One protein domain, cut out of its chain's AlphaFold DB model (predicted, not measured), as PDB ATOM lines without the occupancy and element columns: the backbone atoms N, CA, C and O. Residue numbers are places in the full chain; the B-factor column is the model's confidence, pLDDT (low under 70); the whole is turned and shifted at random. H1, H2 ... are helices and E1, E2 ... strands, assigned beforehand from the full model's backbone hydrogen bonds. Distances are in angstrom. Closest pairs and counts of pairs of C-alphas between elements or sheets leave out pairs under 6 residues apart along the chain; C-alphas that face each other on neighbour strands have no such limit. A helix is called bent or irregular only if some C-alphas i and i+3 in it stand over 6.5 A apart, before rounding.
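What this domain is: This is residues 4 to 140 and 246 to 255 of the 256 residues of the protein "Hypothetical protein" of Brachionus calyciflorus (UniProt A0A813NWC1). A four-stranded sheet, E1, E6, E4 and E3, has the long helix H1 packed along one face, and H6 crosses H1 on the side away from the sheet. H4 packs on residues 14 to 18 of H1, H2 packs on H4, H5 only just touches the last residue of H1, Leu 21, and a small two-stranded sheet, E2 and E5, follows on from the end of H6, with E5 beginning directly after it. The printed part has 147 residues, with six named helices and six named strands in the order H1 E1 E2 E3 H2 H3 E4 H4 H5 H6 E5 E6. The class is mixed, helices and strands; the larger sheet is mixed and the small one antiparallel. The whole is compact, with a radius of gyration of the C-alphas of 14.7 A and spans of 42 by 33 by 26 A.

How they stand to each other: The larger sheet runs E1, residues 25 to 28, E6, residues 251 to 254, E4, residues 88 to 93, and E3, residues 58 to 64. E1 and E6 are antiparallel, with N 25 and O 254 2.9 A apart. E6 and E4 are antiparallel, with N 251 and O 91 at 2.9 A. E4 and E3 are parallel, with N 61 and O 90 at 2.7 A. H1, residues 4 to 21, is on one face of this sheet, two layers, at a height of 6.3 A over the sheet; it lies over E6 and runs along the strands, at 15 degrees to E6 on the local plane. H1 is the hub, touching three helices. With residues 13 to 14 alone it touches H6, residues 123 to 134, about perpendicular at 86 degrees; the closest C-alphas, of Met 13 and Leu 130, are 7.1 A apart. With residues 14 to 18 alone it touches H4, residues 98 to 102, closest at the C-alphas of Ser 14 and Ala 98, 4.8 A. With residue 21 alone it only just touches H5, residues 105 to 113, with 3 pairs of C-alphas within 8 A, the closest those of Leu 21 and Lys 110, 6.2 A. H2, residues 68 to 75, touches H4, closest at the C-alphas of Phe 70 and Gly 100, 4.4 A. H3, residues 78 to 83, only grazes the sheet with residues 82 to 83. E3, H2, H3 and E4 form a strand-helix-strand unit, two parallel strands joined through helices, with a right-handed crossover. E2, residues 40 to 42, and E5, residues 135 to 137, are antiparallel, with N 41 and O 136 at 2.9 A. Every O i to N i+4 pair is within hydrogen-bond range in H1, H2, H3 and H4, but 3 of 5 in H5 and 6 of 8 in H6.

Where its parts are: H1 measures 25.9 A, from C-alpha 4 at (209.443, 223.310, 188.750) to C-alpha 21 at (218.223, 247.552, 186.603). E3 measures 18.2 A and E4 16.2 A. H5 and H6 are irregular: C-alphas 106 and 109 are 7.3 A apart, and C-alphas 125 and 128 are 7.8 A apart. E6 ends at C-alpha 254, (208.779, 247.205, 195.866).

The domain as a whole: The two C-alphas farthest apart, of Glu 75 and Gln 140, are 44.4 A apart. Residues 141 to 245 are not printed, and C-alphas 140 and 246 are 29.7 A apart across the cut. The links E1 to E2 and E2 to E3 are long. The mean pLDDT of the printed part is 82.7; residue 4, residues 32 to 34 and residues 246 to 255 are under 70, and E6 has a mean of 36.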
ATOM      1  N   ALA A   4     210.031 222.125 188.156       61.31
ATOM      2  CA  ALA A   4     209.443 223.310 188.750       61.31
ATOM      3  C   ALA A   4     210.442 224.125 189.592       61.31
ATOM      4  O   ALA A   4     210.391 225.349 189.574       61.31
ATOM      5  N   GLU A   5     211.376 223.497 190.310       70.56
ATOM      6  CA  GLU A   5     212.321 224.215 191.178       70.56
ATOM      7  C   GLU A   5     213.433 224.933 190.403       70.56
ATOM      8  O   GLU A   5     213.756 226.081 190.716       70.56
ATOM      9  N   VAL A   6     213.987 224.301 189.363       76.75
ATOM     10  CA  VAL A   6     215.006 224.942 188.512       76.75
ATOM     11  C   VAL A   6     214.392 226.087 187.706       76.75
ATOM     12  O   VAL A   6     214.999 227.149 187.577       76.75
ATOM     13  N   ASP A   7     213.177 225.904 187.198       81.44
ATOM     14  CA  ASP A   7     212.473 226.922 186.418       81.44
ATOM     15  C   ASP A   7     212.029 228.109 187.287       81.44
ATOM     16  O   ASP A   7     212.197 229.267 186.893       81.44
ATOM     17  N   ARG A   8     211.611 227.853 188.535       82.31
ATOM     18  CA  ARG A   8     211.426 228.909 189.548       82.31
ATOM     19  C   ARG A   8     212.713 229.690 189.770       82.31
ATOM     20  O   ARG A   8     212.678 230.916 189.774       82.31
ATOM     21  N   LEU A   9     213.849 229.008 189.919       87.00
ATOM     22  CA  LEU A   9     215.126 229.682 190.132       87.00
ATOM     23  C   LEU A   9     215.508 230.562 188.933       87.00
ATOM     24  O   LEU A   9     215.936 231.694 189.126       87.00
ATOM     25  N   LYS A  10     215.276 230.114 187.695       87.81
ATOM     26  CA  LYS A  10     215.481 230.946 186.494       87.81
ATOM     27  C   LYS A  10     214.629 232.219 186.516       87.81
ATOM     28  O   LYS A  10     215.155 233.303 186.239       87.81
ATOM     29  N   GLY A  11     213.346 232.092 186.860       89.19
ATOM     30  CA  GLY A  11     212.425 233.223 186.984       89.19
ATOM     31  C   GLY A  11     212.834 234.188 188.100       89.19
ATOM     32  O   GLY A  11     212.879 235.398 187.877       89.19
ATOM     33  N   LEU A  12     213.213 233.660 189.268       91.56
ATOM     34  CA  LEU A  12     213.708 234.428 190.417       91.56
ATOM     35  C   LEU A  12     214.953 235.236 190.062       91.56
ATOM     36  O   LEU A  12     214.983 236.446 190.258       91.56
ATOM     37  N   MET A  13     215.952 234.578 189.477       92.19
ATOM     38  CA  MET A  13     217.213 235.211 189.094       92.19
ATOM     39  C   MET A  13     216.992 236.284 188.027       92.19
ATOM     40  O   MET A  13     217.571 237.363 188.104       92.19
ATOM     41  N   SER A  14     216.100 236.031 187.064       91.62
ATOM     42  CA  SER A  14     215.767 237.018 186.032       91.62
ATOM     43  C   SER A  14     215.002 238.217 186.594       91.62
ATOM     44  O   SER A  14     215.243 239.354 186.195       91.62
ATOM     45  N   THR A  15     214.115 237.980 187.559       92.31
ATOM     46  CA  THR A  15     213.364 239.041 188.244       92.31
ATOM     47  C   THR A  15     214.277 239.877 189.138       92.31
ATOM     48  O   THR A  15     214.139 241.097 189.180       92.31
ATOM     49  N   TYR A  16     215.255 239.254 189.798       93.62
ATOM     50  CA  TYR A  16     216.272 239.979 190.553       93.62
ATOM     51  C   TYR A  16     217.134 240.865 189.644       93.62
ATOM     52  O   TYR A  16     217.399 242.012 189.977       93.62
ATOM     53  N   VAL A  17     217.477 240.409 188.435       91.62
ATOM     54  CA  VAL A  17     218.148 241.274 187.448       91.62
ATOM     55  C   VAL A  17     217.294 242.499 187.090       91.62
ATOM     56  O   VAL A  17     217.827 243.606 187.043       91.62
ATOM     57  N   ILE A  18     215.976 242.349 186.898       89.75
ATOM     58  CA  ILE A  18     215.084 243.511 186.713       89.75
ATOM     59  C   ILE A  18     215.160 244.448 187.920       89.75
ATOM     60  O   ILE A  18     215.221 245.662 187.726       89.75
ATOM     61  N   SER A  19     215.175 243.911 189.144       91.69
ATOM     62  CA  SER A  19     215.255 244.719 190.366       91.69
ATOM     63  C   SER A  19     216.492 245.607 190.369       91.69
ATOM     64  O   SER A  19     216.379 246.808 190.592       91.69
ATOM     65  N   LEU A  20     217.649 245.036 190.027       90.81
ATOM     66  CA  LEU A  20     218.914 245.759 189.951       90.81
ATOM     67  C   LEU A  20     218.881 246.856 188.880       90.81
ATOM     68  O   LEU A  20     219.360 247.956 189.112       90.81
ATOM     69  N   LEU A  21     218.288 246.588 187.714       88.12
ATOM     70  CA  LEU A  21     218.223 247.552 186.603       88.12
ATOM     71  C   LEU A  21     217.158 248.643 186.786       88.12
ATOM     72  O   LEU A  21     217.104 249.611 186.020       88.12
ATOM     73  N   THR A  22     216.264 248.483 187.754       86.31
ATOM     74  CA  THR A  22     215.184 249.436 188.036       86.31
ATOM     75  C   THR A  22     215.320 250.095 189.397       86.31
ATOM     76  O   THR A  22     214.412 250.825 189.782       86.31
ATOM     77  N   ASP A  23     216.430 249.849 190.099       88.25
ATOM     78  CA  ASP A  23     216.678 250.323 191.461       88.25
ATOM     79  C   ASP A  23     215.521 249.961 192.412       88.25
ATOM     80  O   ASP A  23     215.051 250.767 193.212       88.25
ATOM     81  N   ARG A  24     215.022 248.723 192.293       89.81
ATOM     82  CA  ARG A  24     213.885 248.200 193.063       89.81
ATOM     83  C   ARG A  24     214.307 247.146 194.065       89.81
ATOM     84  O   ARG A  24     215.175 246.311 193.800       89.81
ATOM     85  N   GLN A  25     213.587 247.114 195.181       92.81
ATOM     86  CA  GLN A  25     213.700 246.043 196.152       92.81
ATOM     87  C   GLN A  25     213.098 244.759 195.585       92.81
ATOM     88  O   GLN A  25     211.952 244.734 195.134       92.81
ATOM     89  N   PHE A  26     213.867 243.678 195.646       94.88
ATOM     90  CA  PHE A  26     213.430 242.351 195.241       94.88
ATOM     91  C   PHE A  26     212.802 241.588 196.405       94.88
ATOM     92  O   PHE A  26     213.396 241.500 197.479       94.88
ATOM     93  N   ILE A  27     211.632 240.991 196.174       94.12
ATOM     94  CA  ILE A  27     210.920 240.197 197.176       94.12
ATOM     95  C   ILE A  27     210.218 238.977 196.555       94.12
ATOM     96  O   ILE A  27     209.769 238.975 195.405       94.12
ATOM     97  N   ILE A  28     210.095 237.914 197.346       91.38
ATOM     98  CA  ILE A  28     209.533 236.628 196.940       91.38
ATOM     99  C   ILE A  28     208.289 236.350 197.772       91.38
ATOM    100  O   ILE A  28     208.367 236.136 198.981       91.38
ATOM    101  N   LYS A  29     207.133 236.260 197.111       87.69
ATOM    102  CA  LYS A  29     205.957 235.651 197.728       87.69
ATOM    103  C   LYS A  29     205.989 234.156 197.483       87.69
ATOM    104  O   LYS A  29     205.895 233.699 196.347       87.69
ATOM    105  N   MET A  30     206.071 233.400 198.567       82.12
ATOM    106  CA  MET A  30     205.917 231.955 198.501       82.12
ATOM    107  C   MET A  30     204.450 231.621 198.225       82.12
ATOM    108  O   MET A  30     203.550 232.091 198.925       82.12
ATOM    109  N   THR A  31     204.199 230.811 197.202       74.88
ATOM    110  CA  THR A  31     202.884 230.207 196.960       74.88
ATOM    111  C   THR A  31     202.829 228.795 197.531       74.88
ATOM    112  O   THR A  31     203.860 228.189 197.832       74.88
ATOM    113  N   LYS A  32     201.612 228.255 197.676       63.66
ATOM    114  CA  LYS A  32     201.376 226.888 198.161       63.66
ATOM    115  C   LYS A  32     202.253 225.883 197.385       63.66
ATOM    116  O   LYS A  32     202.473 226.057 196.188       63.66
ATOM    117  N   ASN A  33     202.753 224.862 198.081       67.06
ATOM    118  CA  ASN A  33     203.575 223.755 197.555       67.06
ATOM    119  C   ASN A  33     205.038 224.086 197.188       67.06
ATOM    120  O   ASN A  33     205.730 223.246 196.619       67.06
ATOM    121  N   CYS A  34     205.561 225.268 197.535       68.81
ATOM    122  CA  CYS A  34     206.988 225.569 197.375       68.81
ATOM    123  C   CYS A  34     207.473 226.586 198.406       68.81
ATOM    124  O   CYS A  34     207.703 227.756 198.097       68.81
ATOM    125  N   ASP A  35     207.642 226.136 199.643       81.25
ATOM    126  CA  ASP A  35     208.213 226.982 200.680       81.25
ATOM    127  C   ASP A  35     209.745 226.933 200.626       81.25
ATOM    128  O   ASP A  35     210.366 226.021 201.179       81.25
ATOM    129  N   LEU A  36     210.357 227.918 199.954       83.56
ATOM    130  CA  LEU A  36     211.817 228.037 199.912       83.56
ATOM    131  C   LEU A  36     212.405 228.217 201.315       83.56
ATOM    132  O   LEU A  36     213.535 227.779 201.514       83.56
ATOM    133  N   LYS A  37     211.651 228.757 202.294       88.06
ATOM    134  CA  LYS A  37     212.126 228.945 203.679       88.06
ATOM    135  C   LYS A  37     212.482 227.615 204.363       88.06
ATOM    136  O   LYS A  37     213.288 227.591 205.294       88.06
ATOM    137  N   LYS A  38     211.979 226.481 203.854       86.62
ATOM    138  CA  LYS A  38     212.371 225.135 204.316       86.62
ATOM    139  C   LYS A  38     213.841 224.803 204.058       86.62
ATOM    140  O   LYS A  38     214.397 223.970 204.770       86.62
ATOM    141  N   ILE A  39     214.466 225.421 203.054       87.56
ATOM    142  CA  ILE A  39     215.825 225.091 202.587       87.56
ATOM    143  C   ILE A  39     216.739 226.322 202.634       87.56
ATOM    144  O   ILE A  39     217.900 226.232 203.037       87.56
ATOM    145  N   LEU A  40     216.208 227.470 202.221       91.31
ATOM    146  CA  LEU A  40     216.921 228.718 201.994       91.31
ATOM    147  C   LEU A  40     216.402 229.811 202.919       91.31
ATOM    148  O   LEU A  40     215.226 229.858 203.251       91.31
ATOM    149  N   GLU A  41     217.267 230.746 203.261       94.56
ATOM    150  CA  GLU A  41     216.917 231.975 203.964       94.56
ATOM    151  C   GLU A  41     217.519 233.183 203.224       94.56
ATOM    152  O   GLU A  41     218.431 233.006 202.399       94.56
ATOM    153  N   PRO A  42     217.006 234.405 203.464       95.88
ATOM    154  CA  PRO A  42     217.614 235.615 202.929       95.88
ATOM    155  C   PRO A  42     219.092 235.734 203.300       95.88
ATOM    156  O   PRO A  42     219.471 235.425 204.432       95.88
ATOM    157  N   ASN A  43     219.921 236.184 202.353       96.81
ATOM    158  CA  ASN A  43     221.322 236.509 202.616       96.81
ATOM    159  C   ASN A  43     221.559 238.027 202.650       96.81
ATOM    160  O   ASN A  43     221.187 238.673 203.624       96.81
ATOM    161  N   GLU A  44     222.149 238.609 201.604       96.94
ATOM    162  CA  GLU A  44     222.395 240.057 201.523       96.94
ATOM    163  C   GLU A  44     221.098 240.828 201.257       96.94
ATOM    164  O   GLU A  44     220.920 241.949 201.729       96.94
ATOM    165  N   ILE A  45     220.177 240.215 200.509       94.75
ATOM    166  CA  ILE A  45     218.895 240.811 200.142       94.75
ATOM    167  C   ILE A  45     217.780 240.182 200.966       94.75
ATOM    168  O   ILE A  45     217.500 238.989 200.834       94.75
ATOM    169  N   ASN A  46     217.095 240.998 201.770       94.06
ATOM    170  CA  ASN A  46     215.879 240.570 202.452       94.06
ATOM    171  C   ASN A  46     214.710 240.488 201.462       94.06
ATOM    172  O   ASN A  46     214.050 241.491 201.180       94.06
ATOM    173  N   TRP A  47     214.446 239.284 200.962       93.62
ATOM    174  CA  TRP A  47     213.377 239.018 200.003       93.62
ATOM    175  C   TRP A  47     212.051 238.572 200.636       93.62
ATOM    176  O   TRP A  47     211.159 238.135 199.910       93.62
ATOM    177  N   ASP A  48     211.878 238.653 201.955       89.81
ATOM    178  CA  ASP A  48     210.639 238.208 202.599       89.81
ATOM    179  C   ASP A  48     209.429 239.057 202.167       89.81
ATOM    180  O   ASP A  48     209.465 240.282 202.237       89.81
ATOM    181  N   HIS A  49     208.331 238.440 201.729       87.38
ATOM    182  CA  HIS A  49     207.122 239.172 201.335       87.38
ATOM    183  C   HIS A  49     206.366 239.767 202.536       87.38
ATOM    184  O   HIS A  49     205.512 240.632 202.366       87.38
ATOM    185  N   GLU A  50     206.649 239.346 203.767       85.88
ATOM    186  CA  GLU A  50     205.971 239.899 204.951       85.88
ATOM    187  C   GLU A  50     206.189 241.412 205.130       85.88
ATOM    188  O   GLU A  50     205.365 242.079 205.751       85.88
ATOM    189  N   GLN A  51     207.228 241.978 204.506       82.31
ATOM    190  CA  GLN A  51     207.509 243.416 204.531       82.31
ATOM    191  C   GLN A  51     206.648 244.257 203.565       82.31
ATOM    192  O   GLN A  51     206.744 245.482 203.577       82.31
ATOM    193  N   VAL A  52     205.818 243.643 202.709       84.88
ATOM    194  CA  VAL A  52     205.005 244.377 201.720       84.88
ATOM    195  C   VAL A  52     203.802 245.055 202.385       84.88
ATOM    196  O   VAL A  52     202.964 244.356 202.964       84.88
ATOM    197  N   PRO A  53     203.614 246.381 202.233       86.44
ATOM    198  CA  PRO A  53     202.411 247.052 202.707       86.44
ATOM    199  C   PRO A  53     201.140 246.505 202.049       86.44
ATOM    200  O   PRO A  53     201.096 246.201 200.853       86.44
ATOM    201  N   LYS A  54     200.055 246.432 202.825       84.88
ATOM    202  CA  LYS A  54     198.726 246.134 202.279       84.88
ATOM    203  C   LYS A  54     198.260 247.312 201.406       84.88
ATOM    204  O   LYS A  54     198.534 248.461 201.730       84.88
ATOM    205  N   ASN A  55     197.515 247.026 200.334       83.56
ATOM    206  CA  ASN A  55     196.881 248.019 199.445       83.56
ATOM    207  C   ASN A  55     197.844 248.939 198.668       83.56
ATOM    208  O   ASN A  55     197.689 250.155 198.644       83.56
ATOM    209  N   ILE A  56     198.811 248.342 197.978       86.88
ATOM    210  CA  ILE A  56     199.765 249.035 197.104       86.88
ATOM    211  C   ILE A  56     199.370 248.900 195.621       86.88
ATOM    212  O   ILE A  56     198.896 247.844 195.172       86.88
ATOM    213  N   THR A  57     199.558 249.974 194.846       87.06
ATOM    214  CA  THR A  57     199.329 249.956 193.394       87.06
ATOM    215  C   THR A  57     200.248 248.931 192.755       87.06
ATOM    216  O   THR A  57     201.448 248.896 193.029       87.06
ATOM    217  N   ASN A  58     199.676 248.058 191.927       87.62
ATOM    218  CA  ASN A  58     200.426 246.962 191.346       87.62
ATOM    219  C   ASN A  58     200.127 246.746 189.869       87.62
ATOM    220  O   ASN A  58     199.048 247.079 189.387       87.62
ATOM    221  N   GLU A  59     201.106 246.169 189.186       87.19
ATOM    222  CA  GLU A  59     201.010 245.689 187.813       87.19
ATOM    223  C   GLU A  59     201.570 244.276 187.742       87.19
ATOM    224  O   GLU A  59     202.493 243.939 188.479       87.19
ATOM    225  N   GLU A  60     200.992 243.430 186.894       87.06
ATOM    226  CA  GLU A  60     201.426 242.049 186.725       87.06
ATOM    227  C   GLU A  60     202.027 241.833 185.336       87.06
ATOM    228  O   GLU A  60     201.357 241.991 184.321       87.06
ATOM    229  N   LEU A  61     203.291 241.419 185.313       84.56
ATOM    230  CA  LEU A  61     204.009 240.940 184.145       84.56
ATOM    231  C   LEU A  61     203.917 239.415 184.102       84.56
ATOM    232  O   LEU A  61     204.652 238.701 184.796       84.56
ATOM    233  N   ASN A  62     203.000 238.913 183.279       85.19
ATOM    234  CA  ASN A  62     202.880 237.485 183.023       85.19
ATOM    235  C   ASN A  62     203.765 237.083 181.837       85.19
ATOM    236  O   ASN A  62     203.392 237.259 180.682       85.19
ATOM    237  N   ILE A  63     204.949 236.560 182.144       82.38
ATOM    238  CA  ILE A  63     205.941 236.138 181.150       82.38
ATOM    239  C   ILE A  63     205.694 234.683 180.722       82.38
ATOM    240  O   ILE A  63     205.902 234.325 179.564       82.38
ATOM    241  N   GLY A  64     205.237 233.836 181.649       77.75
ATOM    242  CA  GLY A  64     204.962 232.424 181.379       77.75
ATOM    243  C   GLY A  64     206.160 231.705 180.746       77.75
ATOM    244  O   GLY A  64     207.253 231.700 181.319       77.75
ATOM    245  N   TRP A  65     205.918 231.119 179.571       77.00
ATOM    246  CA  TRP A  65     206.893 230.452 178.695       77.00
ATOM    247  C   TRP A  65     207.007 231.144 177.324       77.00
ATOM    248  O   TRP A  65     207.388 230.523 176.332       77.00
ATOM    249  N   ASP A  66     206.619 232.417 177.239       80.69
ATOM    250  CA  ASP A  66     206.566 233.136 175.972       80.69
ATOM    251  C   ASP A  66     207.945 233.669 175.568       80.69
ATOM    252  O   ASP A  66     208.404 234.705 176.046       80.69
ATOM    253  N   PHE A  67     208.598 232.993 174.621       81.06
ATOM    254  CA  PHE A  67     209.896 233.417 174.091       81.06
ATOM    255  C   PHE A  67     209.868 234.791 173.402       81.06
ATOM    256  O   PHE A  67     210.913 235.430 173.294       81.06
ATOM    257  N   ARG A  68     208.699 235.306 172.992       83.94
ATOM    258  CA  ARG A  68     208.585 236.660 172.416       83.94
ATOM    259  C   ARG A  68     208.953 237.744 173.427       83.94
ATOM    260  O   ARG A  68     209.383 238.825 173.023       83.94
ATOM    261  N   ILE A  69     208.866 237.438 174.726       81.75
ATOM    262  CA  ILE A  69     209.298 238.335 175.799       81.75
ATOM    263  C   ILE A  69     210.766 238.746 175.626       81.75
ATOM    264  O   ILE A  69     211.115 239.868 175.963       81.75
ATOM    265  N   PHE A  70     211.627 237.877 175.079       84.81
ATOM    266  CA  PHE A  70     213.046 238.182 174.902       84.81
ATOM    267  C   PHE A  70     213.250 239.349 173.943       84.81
ATOM    268  O   PHE A  70     213.948 240.300 174.288       84.81
ATOM    269  N   ASN A  71     212.595 239.302 172.782       85.38
ATOM    270  CA  ASN A  71     212.671 240.370 171.787       85.38
ATOM    271  C   ASN A  71     212.055 241.659 172.336       85.38
ATOM    272  O   ASN A  71     212.652 242.725 172.224       85.38
ATOM    273  N   MET A  72     210.921 241.548 173.035       86.06
ATOM    274  CA  MET A  72     210.313 242.697 173.700       86.06
ATOM    275  C   MET A  72     211.271 243.328 174.720       86.06
ATOM    276  O   MET A  72     211.454 244.537 174.710       86.06
ATOM    277  N   LEU A  73     211.917 242.542 175.586       87.12
ATOM    278  CA  LEU A  73     212.854 243.055 176.593       87.12
ATOM    279  C   LEU A  73     214.118 243.652 175.969       87.12
ATOM    280  O   LEU A  73     214.661 244.611 176.514       87.12
ATOM    281  N   LYS A  74     214.557 243.110 174.831       88.62
ATOM    282  CA  LYS A  74     215.696 243.609 174.058       88.62
ATOM    283  C   LYS A  74     215.435 244.977 173.437       88.62
ATOM    284  O   LYS A  74     216.330 245.813 173.416       88.62
ATOM    285  N   GLU A  75     214.220 245.216 172.955       86.12
ATOM    286  CA  GLU A  75     213.873 246.437 172.216       86.12
ATOM    287  C   GLU A  75     213.166 247.489 173.084       86.12
ATOM    288  O   GLU A  75     213.146 248.674 172.751       86.12
ATOM    289  N   SER A  76     212.573 247.084 174.209       79.56
ATOM    290  CA  SER A  76     211.683 247.956 174.969       79.56
ATOM    291  C   SER A  76     212.439 248.960 175.835       79.56
ATOM    292  O   SER A  76     213.122 248.614 176.800       79.56
ATOM    293  N   ILE A  77     212.233 250.237 175.525       73.75
ATOM    294  CA  ILE A  77     212.497 251.367 176.428       73.75
ATOM    295  C   ILE A  77     211.287 251.578 177.349       73.75
ATOM    296  O   ILE A  77     211.430 251.874 178.538       73.75
ATOM    297  N   SER A  78     210.085 251.377 176.798       71.56
ATOM    298  CA  SER A  78     208.810 251.694 177.440       71.56
ATOM    299  C   SER A  78     208.488 250.817 178.646       71.56
ATOM    300  O   SER A  78     207.804 251.273 179.558       71.56
ATOM    301  N   LEU A  79     208.988 249.578 178.693       70.69
ATOM    302  CA  LEU A  79     208.779 248.692 179.831       70.69
ATOM    303  C   LEU A  79     209.290 249.370 181.106       70.69
ATOM    304  O   LEU A  79     208.545 249.519 182.062       70.69
ATOM    305  N   PHE A  80     210.522 249.879 181.110       71.88
ATOM    306  CA  PHE A  80     211.096 250.492 182.309       71.88
ATOM    307  C   PHE A  80     210.415 251.808 182.684       71.88
ATOM    308  O   PHE A  80     210.209 252.066 183.868       71.88
ATOM    309  N   THR A  81     210.012 252.619 181.702       72.62
ATOM    310  CA  THR A  81     209.289 253.867 181.982       72.62
ATOM    311  C   THR A  81     207.890 253.605 182.531       72.62
ATOM    312  O   THR A  81     207.469 254.279 183.467       72.62
ATOM    313  N   ASN A  82     207.180 252.603 182.007       73.44
ATOM    314  CA  ASN A  82     205.833 252.257 182.461       73.44
ATOM    315  C   ASN A  82     205.864 251.662 183.870       73.44
ATOM    316  O   ASN A  82     205.057 252.035 184.726       73.44
ATOM    317  N   LEU A  83     206.858 250.811 184.135       73.00
ATOM    318  CA  LEU A  83     207.070 250.200 185.441       73.00
ATOM    319  C   LEU A  83     207.342 251.242 186.535       73.00
ATOM    320  O   LEU A  83     206.898 251.046 187.665       73.00
ATOM    321  N   ASN A  84     207.969 252.383 186.217       75.75
ATOM    322  CA  ASN A  84     208.201 253.477 187.174       75.75
ATOM    323  C   ASN A  84     206.917 254.050 187.790       75.75
ATOM    324  O   ASN A  84     206.959 254.538 188.913       75.75
ATOM    325  N   SER A  85     205.772 253.945 187.110       81.00
ATOM    326  CA  SER A  85     204.486 254.439 187.629       81.00
ATOM    327  C   SER A  85     203.849 253.540 188.698       81.00
ATOM    328  O   SER A  85     202.825 253.899 189.285       81.00
ATOM    329  N   LYS A  86     204.408 252.345 188.930       84.75
ATOM    330  CA  LYS A  86     203.853 251.333 189.832       84.75
ATOM    331  C   LYS A  86     204.771 251.115 191.021       84.75
ATOM    332  O   LYS A  86     205.975 250.887 190.869       84.75
ATOM    333  N   ASN A  87     204.175 251.092 192.208       87.44
ATOM    334  CA  ASN A  87     204.911 250.838 193.443       87.44
ATOM    335  C   ASN A  87     205.250 249.349 193.596       87.44
ATOM    336  O   ASN A  87     206.225 249.006 194.259       87.44
ATOM    337  N   LEU A  88     204.461 248.475 192.958       88.31
ATOM    338  CA  LEU A  88     204.629 247.033 193.017       88.31
ATOM    339  C   LEU A  88     204.536 246.367 191.644       88.31
ATOM    340  O   LEU A  88     203.495 246.409 190.992       88.31
ATOM    341  N   ILE A  89     205.592 245.677 191.230       90.12
ATOM    342  CA  ILE A  89     205.585 244.917 189.973       90.12
ATOM    343  C   ILE A  89     205.567 243.440 190.310       90.12
ATOM    344  O   ILE A  89     206.468 242.941 190.984       90.12
ATOM    345  N   LYS A  90     204.535 242.744 189.842       89.81
ATOM    346  CA  LYS A  90     204.386 241.311 190.015       89.81
ATOM    347  C   LYS A  90     204.925 240.584 188.803       89.81
ATOM    348  O   LYS A  90     204.383 240.755 187.722       89.81
ATOM    349  N   VAL A  91     205.937 239.743 188.962       89.00
ATOM    350  CA  VAL A  91     206.463 238.946 187.843       89.00
ATOM    351  C   VAL A  91     206.017 237.500 187.998       89.00
ATOM    352  O   VAL A  91     206.080 236.936 189.090       89.00
ATOM    353  N   LYS A  92     205.549 236.887 186.911       86.94
ATOM    354  CA  LYS A  92     205.249 235.452 186.838       86.94
ATOM    355  C   LYS A  92     206.027 234.842 185.687       86.94
ATOM    356  O   LYS A  92     205.778 235.167 184.530       86.94
ATOM    357  N   SER A  93     206.976 233.966 186.002       85.62
ATOM    358  CA  SER A  93     207.822 233.339 184.991       85.62
ATOM    359  C   SER A  93     208.427 232.027 185.478       85.62
ATOM    360  O   SER A  93     208.833 231.937 186.636       85.62
ATOM    361  N   GLY A  94     208.520 231.046 184.576       81.50
ATOM    362  CA  GLY A  94     209.361 229.849 184.729       81.50
ATOM    363  C   GLY A  94     210.620 229.883 183.852       81.50
ATOM    364  O   GLY A  94     211.397 228.934 183.829       81.50
ATOM    365  N   MET A  95     210.835 230.967 183.103       84.44
ATOM    366  CA  MET A  95     211.899 231.063 182.107       84.44
ATOM    367  C   MET A  95     212.992 232.051 182.514       84.44
ATOM    368  O   MET A  95     212.780 232.987 183.284       84.44
ATOM    369  N   MET A  96     214.189 231.852 181.963       87.25
ATOM    370  CA  MET A  96     215.319 232.761 182.155       87.25
ATOM    371  C   MET A  96     215.224 233.935 181.171       87.25
ATOM    372  O   MET A  96     215.932 233.952 180.170       87.25
ATOM    373  N   PHE A  97     214.334 234.898 181.413       87.75
ATOM    374  CA  PHE A  97     214.059 235.987 180.462       87.75
ATOM    375  C   PHE A  97     215.096 237.127 180.473       87.75
ATOM    376  O   PHE A  97     215.094 237.963 179.570       87.75
ATOM    377  N   ALA A  98     216.004 237.178 181.455       88.12
ATOM    378  CA  ALA A  98     216.926 238.310 181.589       88.12
ATOM    379  C   ALA A  98     217.923 238.466 180.433       88.12
ATOM    380  O   ALA A  98     218.447 239.561 180.252       88.12
ATOM    381  N   ASN A  99     218.153 237.430 179.616       85.31
ATOM    382  CA  ASN A  99     219.018 237.543 178.434       85.31
ATOM    383  C   ASN A  99     218.556 238.651 177.476       85.31
ATOM    384  O   ASN A  99     219.395 239.363 176.939       85.31
ATOM    385  N   GLY A 100     217.241 238.875 177.349       86.31
ATOM    386  CA  GLY A 100     216.720 239.984 176.546       86.31
ATOM    387  C   GLY A 100     217.099 241.354 177.118       86.31
ATOM    388  O   GLY A 100     217.409 242.267 176.366       86.31
ATOM    389  N   LEU A 101     217.161 241.490 178.448       84.69
ATOM    390  CA  LEU A 101     217.552 242.737 179.120       84.69
ATOM    391  C   LEU A 101     219.019 243.088 178.849       84.69
ATOM    392  O   LEU A 101     219.353 244.247 178.638       84.69
ATOM    393  N   ILE A 102     219.897 242.085 178.846       84.06
ATOM    394  CA  ILE A 102     221.336 242.277 178.625       84.06
ATOM    395  C   ILE A 102     221.611 242.796 177.213       84.06
ATOM    396  O   ILE A 102     222.472 243.653 177.032       84.06
ATOM    397  N   GLU A 103     220.860 242.314 176.223       87.19
ATOM    398  CA  GLU A 103     220.989 242.741 174.826       87.19
ATOM    399  C   GLU A 103     220.346 244.105 174.543       87.19
ATOM    400  O   GLU A 103     220.520 244.654 173.453       87.19
ATOM    401  N   ASN A 104     219.621 244.678 175.506       89.81
ATOM    402  CA  ASN A 104     219.013 245.991 175.355       89.81
ATOM    403  C   ASN A 104     220.080 247.089 175.473       89.81
ATOM    404  O   ASN A 104     220.617 247.355 176.553       89.81
ATOM    405  N   CYS A 105     220.382 247.764 174.361       88.38
ATOM    406  CA  CYS A 105     221.402 248.818 174.306       88.38
ATOM    407  C   CYS A 105     221.117 249.994 175.255       88.38
ATOM    408  O   CYS A 105     222.055 250.622 175.745       88.38
ATOM    409  N   ASN A 106     219.850 250.242 175.593       88.06
ATOM    410  CA  ASN A 106     219.449 251.321 176.499       88.06
ATOM    411  C   ASN A 106     219.757 251.010 177.971       88.06
ATOM    412  O   ASN A 106     219.729 251.905 178.812       88.06
ATOM    413  N   LEU A 107     220.053 249.750 178.305       88.81
ATOM    414  CA  LEU A 107     220.419 249.341 179.662       88.81
ATOM    415  C   LEU A 107     221.929 249.340 179.897       88.81
ATOM    416  O   LEU A 107     222.349 249.113 181.030       88.81
ATOM    417  N   LYS A 108     222.740 249.639 178.873       90.88
ATOM    418  CA  LYS A 108     224.204 249.620 178.961       90.88
ATOM    419  C   LYS A 108     224.725 250.431 180.145       90.88
ATOM    420  O   LYS A 108     225.410 249.882 180.999       90.88
ATOM    421  N   GLU A 109     224.338 251.702 180.238       91.00
ATOM    422  CA  GLU A 109     224.807 252.597 181.303       91.00
ATOM    423  C   GLU A 109     224.419 252.079 182.697       91.00
ATOM    424  O   GLU A 109     225.212 252.136 183.634       91.00
ATOM    425  N   LYS A 110     223.211 251.522 182.844       89.88
ATOM    426  CA  LYS A 110     222.753 250.944 184.115       89.88
ATOM    427  C   LYS A 110     223.549 249.697 184.492       89.88
ATOM    428  O   LYS A 110     223.938 249.547 185.644       89.88
ATOM    429  N   ILE A 111     223.816 248.824 183.524       91.31
ATOM    430  CA  ILE A 111     224.622 247.616 183.729       91.31
ATOM    431  C   ILE A 111     226.062 247.990 184.116       91.31
ATOM    432  O   ILE A 111     226.619 247.411 185.050       91.31
ATOM    433  N   GLU A 112     226.635 249.001 183.464       92.81
ATOM    434  CA  GLU A 112     227.980 249.505 183.764       92.81
ATOM    435  C   GLU A 112     228.056 250.155 185.152       92.81
ATOM    436  O   GLU A 112     229.012 249.904 185.888       92.81
ATOM    437  N   LYS A 113     227.018 250.888 185.580       93.00
ATOM    438  CA  LYS A 113     226.905 251.418 186.954       93.00
ATOM    439  C   LYS A 113     226.862 250.327 188.024       93.00
ATOM    440  O   LYS A 113     227.354 250.540 189.126       93.00
ATOM    441  N   LEU A 114     226.332 249.148 187.699       90.00
ATOM    442  CA  LEU A 114     226.368 247.974 188.580       90.00
ATOM    443  C   LEU A 114     227.755 247.294 188.622       90.00
ATOM    444  O   LEU A 114     227.931 246.294 189.321       90.00
ATOM    445  N   GLY A 115     228.740 247.821 187.888       90.94
ATOM    446  CA  GLY A 115     230.105 247.301 187.829       90.94
ATOM    447  C   GLY A 115     230.282 246.137 186.857       90.94
ATOM    448  O   GLY A 115     231.234 245.367 187.000       90.94
ATOM    449  N   TYR A 116     229.374 245.973 185.889       89.56
ATOM    450  CA  TYR A 116     229.459 244.914 184.886       89.56
ATOM    451  C   TYR A 116     229.710 245.478 183.492       89.56
ATOM    452  O   TYR A 116     229.110 246.459 183.073       89.56
ATOM    453  N   GLU A 117     230.541 244.782 182.723       88.88
ATOM    454  CA  GLU A 117     230.540 244.942 181.271       88.88
ATOM    455  C   GLU A 117     229.253 244.319 180.712       88.88
ATOM    456  O   GLU A 117     228.914 243.188 181.072       88.88
ATOM    457  N   GLN A 118     228.546 245.020 179.819       86.56
ATOM    458  CA  GLN A 118     227.267 244.548 179.270       86.56
ATOM    459  C   GLN A 118     227.365 243.134 178.673       86.56
ATOM    460  O   GLN A 118     226.551 242.271 178.991       86.56
ATOM    461  N   SER A 119     228.423 242.859 177.907       84.88
ATOM    462  CA  SER A 119     228.712 241.547 177.303       84.88
ATOM    463  C   SER A 119     228.909 240.412 178.327       84.88
ATOM    464  O   SER A 119     228.802 239.236 177.988       84.88
ATOM    465  N   LYS A 120     229.199 240.744 179.591       84.81
ATOM    466  CA  LYS A 120     229.445 239.798 180.692       84.81
ATOM    467  C   LYS A 120     228.287 239.728 181.681       84.81
ATOM    468  O   LYS A 120     228.340 238.931 182.622       84.81
ATOM    469  N   PHE A 121     227.229 240.508 181.472       85.69
ATOM    470  CA  PHE A 121     226.079 240.555 182.370       85.69
ATOM    471  C   PHE A 121     225.090 239.394 182.163       85.69
ATOM    472  O   PHE A 121     223.992 239.411 182.704       85.69
ATOM    473  N   HIS A 122     225.471 238.335 181.441       86.44
ATOM    474  CA  HIS A 122     224.659 237.122 181.327       86.44
ATOM    475  C   HIS A 122     224.501 236.396 182.661       86.44
ATOM    476  O   HIS A 122     225.483 236.152 183.366       86.44
ATOM    477  N   ILE A 123     223.271 235.949 182.960       85.44
ATOM    478  CA  ILE A 123     222.984 235.160 184.169       85.44
ATOM    479  C   ILE A 123     223.918 233.954 184.259       85.44
ATOM    480  O   ILE A 123     224.383 233.660 185.348       85.44
ATOM    481  N   ALA A 124     224.259 233.298 183.147       85.12
ATOM    482  CA  ALA A 124     225.196 232.174 183.153       85.12
ATOM    483  C   ALA A 124     226.549 232.511 183.817       85.12
ATOM    484  O   ALA A 124     227.094 231.685 184.544       85.12
ATOM    485  N   TYR A 125     227.057 233.733 183.630       87.44
ATOM    486  CA  TYR A 125     228.307 234.190 184.244       87.44
ATOM    487  C   TYR A 125     228.109 234.722 185.666       87.44
ATOM    488  O   TYR A 125     229.009 234.620 186.497       87.44
ATOM    489  N   GLN A 126     226.928 235.268 185.959       86.69
ATOM    490  CA  GLN A 126     226.634 235.927 187.235       86.69
ATOM    491  C   GLN A 126     225.871 235.049 188.229       86.69
ATOM    492  O   GLN A 126     225.666 235.456 189.370       86.69
ATOM    493  N   PHE A 127     225.471 233.840 187.832       88.94
ATOM    494  CA  PHE A 127     224.538 233.004 188.579       88.94
ATOM    495  C   PHE A 127     224.986 232.798 190.022       88.94
ATOM    496  O   PHE A 127     224.229 233.074 190.939       88.94
ATOM    497  N   ASN A 128     226.234 232.375 190.236       91.06
ATOM    498  CA  ASN A 128     226.761 232.122 191.577       91.06
ATOM    499  C   ASN A 128     226.767 233.389 192.446       91.06
ATOM    500  O   ASN A 128     226.405 233.335 193.618       91.06
ATOM    501  N   LYS A 129     227.147 234.534 191.865       92.38
ATOM    502  CA  LYS A 129     227.159 235.818 192.574       92.38
ATOM    503  C   LYS A 129     225.738 236.209 192.970       92.38
ATOM    504  O   LYS A 129     225.462 236.324 194.155       92.38
ATOM    505  N   LEU A 130     224.836 236.325 191.997       92.12
ATOM    506  CA  LEU A 130     223.436 236.696 192.219       92.12
ATOM    507  C   LEU A 130     222.736 235.724 193.185       92.12
ATOM    508  O   LEU A 130     222.003 236.153 194.070       92.12
ATOM    509  N   TYR A 131     223.016 234.423 193.070       94.44
ATOM    510  CA  TYR A 131     222.450 233.398 193.942       94.44
ATOM    511  C   TYR A 131     222.892 233.616 195.384       94.44
ATOM    512  O   TYR A 131     222.054 233.588 196.273       94.44
ATOM    513  N   LYS A 132     224.183 233.881 195.620       95.69
ATOM    514  CA  LYS A 132     224.709 234.155 196.962       95.69
ATOM    515  C   LYS A 132     224.175 235.451 197.551       95.69
ATOM    516  O   LYS A 132     223.989 235.507 198.756       95.69
ATOM    517  N   GLN A 133     223.901 236.474 196.745       95.81
ATOM    518  CA  GLN A 133     223.281 237.699 197.260       95.81
ATOM    519  C   GLN A 133     221.867 237.431 197.784       95.81
ATOM    520  O   GLN A 133     221.477 237.932 198.838       95.81
ATOM    521  N   LEU A 134     221.106 236.607 197.063       95.25
ATOM    522  CA  LEU A 134     219.729 236.286 197.421       95.25
ATOM    523  C   LEU A 134     219.640 235.240 198.532       95.25
ATOM    524  O   LEU A 134     218.896 235.416 199.494       95.25
ATOM    525  N   PHE A 135     220.369 234.140 198.404       95.25
ATOM    526  CA  PHE A 135     220.106 232.915 199.142       95.25
ATOM    527  C   PHE A 135     221.332 232.441 199.911       95.25
ATOM    528  O   PHE A 135     222.446 232.376 199.387       95.25
ATOM    529  N   LYS A 136     221.085 231.989 201.137       95.88
ATOM    530  CA  LYS A 136     221.963 231.070 201.863       95.88
ATOM    531  C   LYS A 136     221.142 229.893 202.376       95.88
ATOM    532  O   LYS A 136     219.920 229.988 202.490       95.88
ATOM    533  N   LEU A 137     221.798 228.766 202.641       93.25
ATOM    534  CA  LEU A 137     221.133 227.626 203.269       93.25
ATOM    535  C   LEU A 137     220.760 227.991 204.708       93.25
ATOM    536  O   LEU A 137     221.563 228.598 205.415       93.25
ATOM    537  N   ASN A 138     219.578 227.572 205.160       94.12
ATOM    538  CA  ASN A 138     219.254 227.660 206.582       94.12
ATOM    539  C   ASN A 138     220.132 226.695 207.402       94.12
ATOM    540  O   ASN A 138     220.675 225.724 206.870       94.12
ATOM    541  N   ASN A 139     220.243 226.924 208.713       95.88
ATOM    542  CA  ASN A 139     221.140 226.154 209.590       95.88
ATOM    543  C   ASN A 139     220.946 224.631 209.492       95.88
ATOM    544  O   ASN A 139     221.916 223.870 209.471       95.88
ATOM    545  N   GLN A 140     219.694 224.170 209.417       91.31
ATOM    546  CA  GLN A 140     219.383 222.743 209.328       91.31
ATOM    547  C   GLN A 140     219.870 222.142 208.004       91.31
ATOM    548  O   GLN A 140     220.469 221.064 207.986       91.31
ATOM    549  N   ILE A 246     196.388 225.108 188.788       25.47
ATOM    550  CA  ILE A 246     197.625 225.648 189.347       25.47
ATOM    551  C   ILE A 246     197.749 227.072 188.809       25.47
ATOM    552  O   ILE A 246     198.348 227.340 187.769       25.47
ATOM    553  N   GLU A 247     197.120 228.006 189.518       25.03
ATOM    554  CA  GLU A 247     197.393 229.427 189.389       25.03
ATOM    555  C   GLU A 247     198.779 229.719 189.981       25.03
ATOM    556  O   GLU A 247     198.960 229.828 191.195       25.03
ATOM    557  N   TRP A 248     199.775 229.897 189.118       32.81
ATOM    558  CA  TRP A 248     201.092 230.392 189.515       32.81
ATOM    559  C   TRP A 248     200.983 231.876 189.914       32.81
ATOM    560  O   TRP A 248     200.763 232.740 189.061       32.81
ATOM    561  N   LYS A 249     201.082 232.202 191.215       27.38
ATOM    562  CA  LYS A 249     200.869 233.570 191.739       27.38
ATOM    563  C   LYS A 249     202.077 234.217 192.443       27.38
ATOM    564  O   LYS A 249     202.141 234.242 193.663       27.38
ATOM    565  N   ALA A 250     202.861 234.930 191.626       31.39
ATOM    566  CA  ALA A 250     203.535 236.216 191.894       31.39
ATOM    567  C   ALA A 250     204.899 236.237 192.625       31.39
ATOM    568  O   ALA A 250     205.011 235.880 193.787       31.39
ATOM    569  N   PHE A 251     205.905 236.815 191.962       38.00
ATOM    570  CA  PHE A 251     207.060 237.501 192.565       38.00
ATOM    571  C   PHE A 251     206.766 238.987 192.662       38.00
ATOM    572  O   PHE A 251     205.886 239.445 191.946       38.00
ATOM    573  N   TYR A 252     207.462 239.739 193.506       37.81
ATOM    574  CA  TYR A 252     207.146 241.143 193.731       37.81
ATOM    575  C   TYR A 252     208.417 242.011 193.689       37.81
ATOM    576  O   TYR A 252     209.521 241.555 193.980       37.81
ATOM    577  N   LEU A 253     208.257 243.275 193.314       36.44
ATOM    578  CA  LEU A 253     209.293 244.305 193.349       36.44
ATOM    579  C   LEU A 253     208.702 245.549 194.009       36.44
ATOM    580  O   LEU A 253     207.739 246.079 193.460       36.44
ATOM    581  N   ILE A 254     209.241 246.000 195.144       30.88
ATOM    582  CA  ILE A 254     208.779 247.205 195.866       30.88
ATOM    583  C   ILE A 254     209.746 248.364 195.627       30.88
ATOM    584  O   ILE A 254     210.957 248.159 195.558       30.88
ATOM    585  N   PHE A 255     209.211 249.577 195.507       27.52
ATOM    586  CA  PHE A 255     209.973 250.823 195.624       27.52
ATOM    587  C   PHE A 255     209.736 251.434 197.017       27.52
ATOM    588  O   PHE A 255     208.597 251.395 197.493       27.52
TER     589      PHE A 255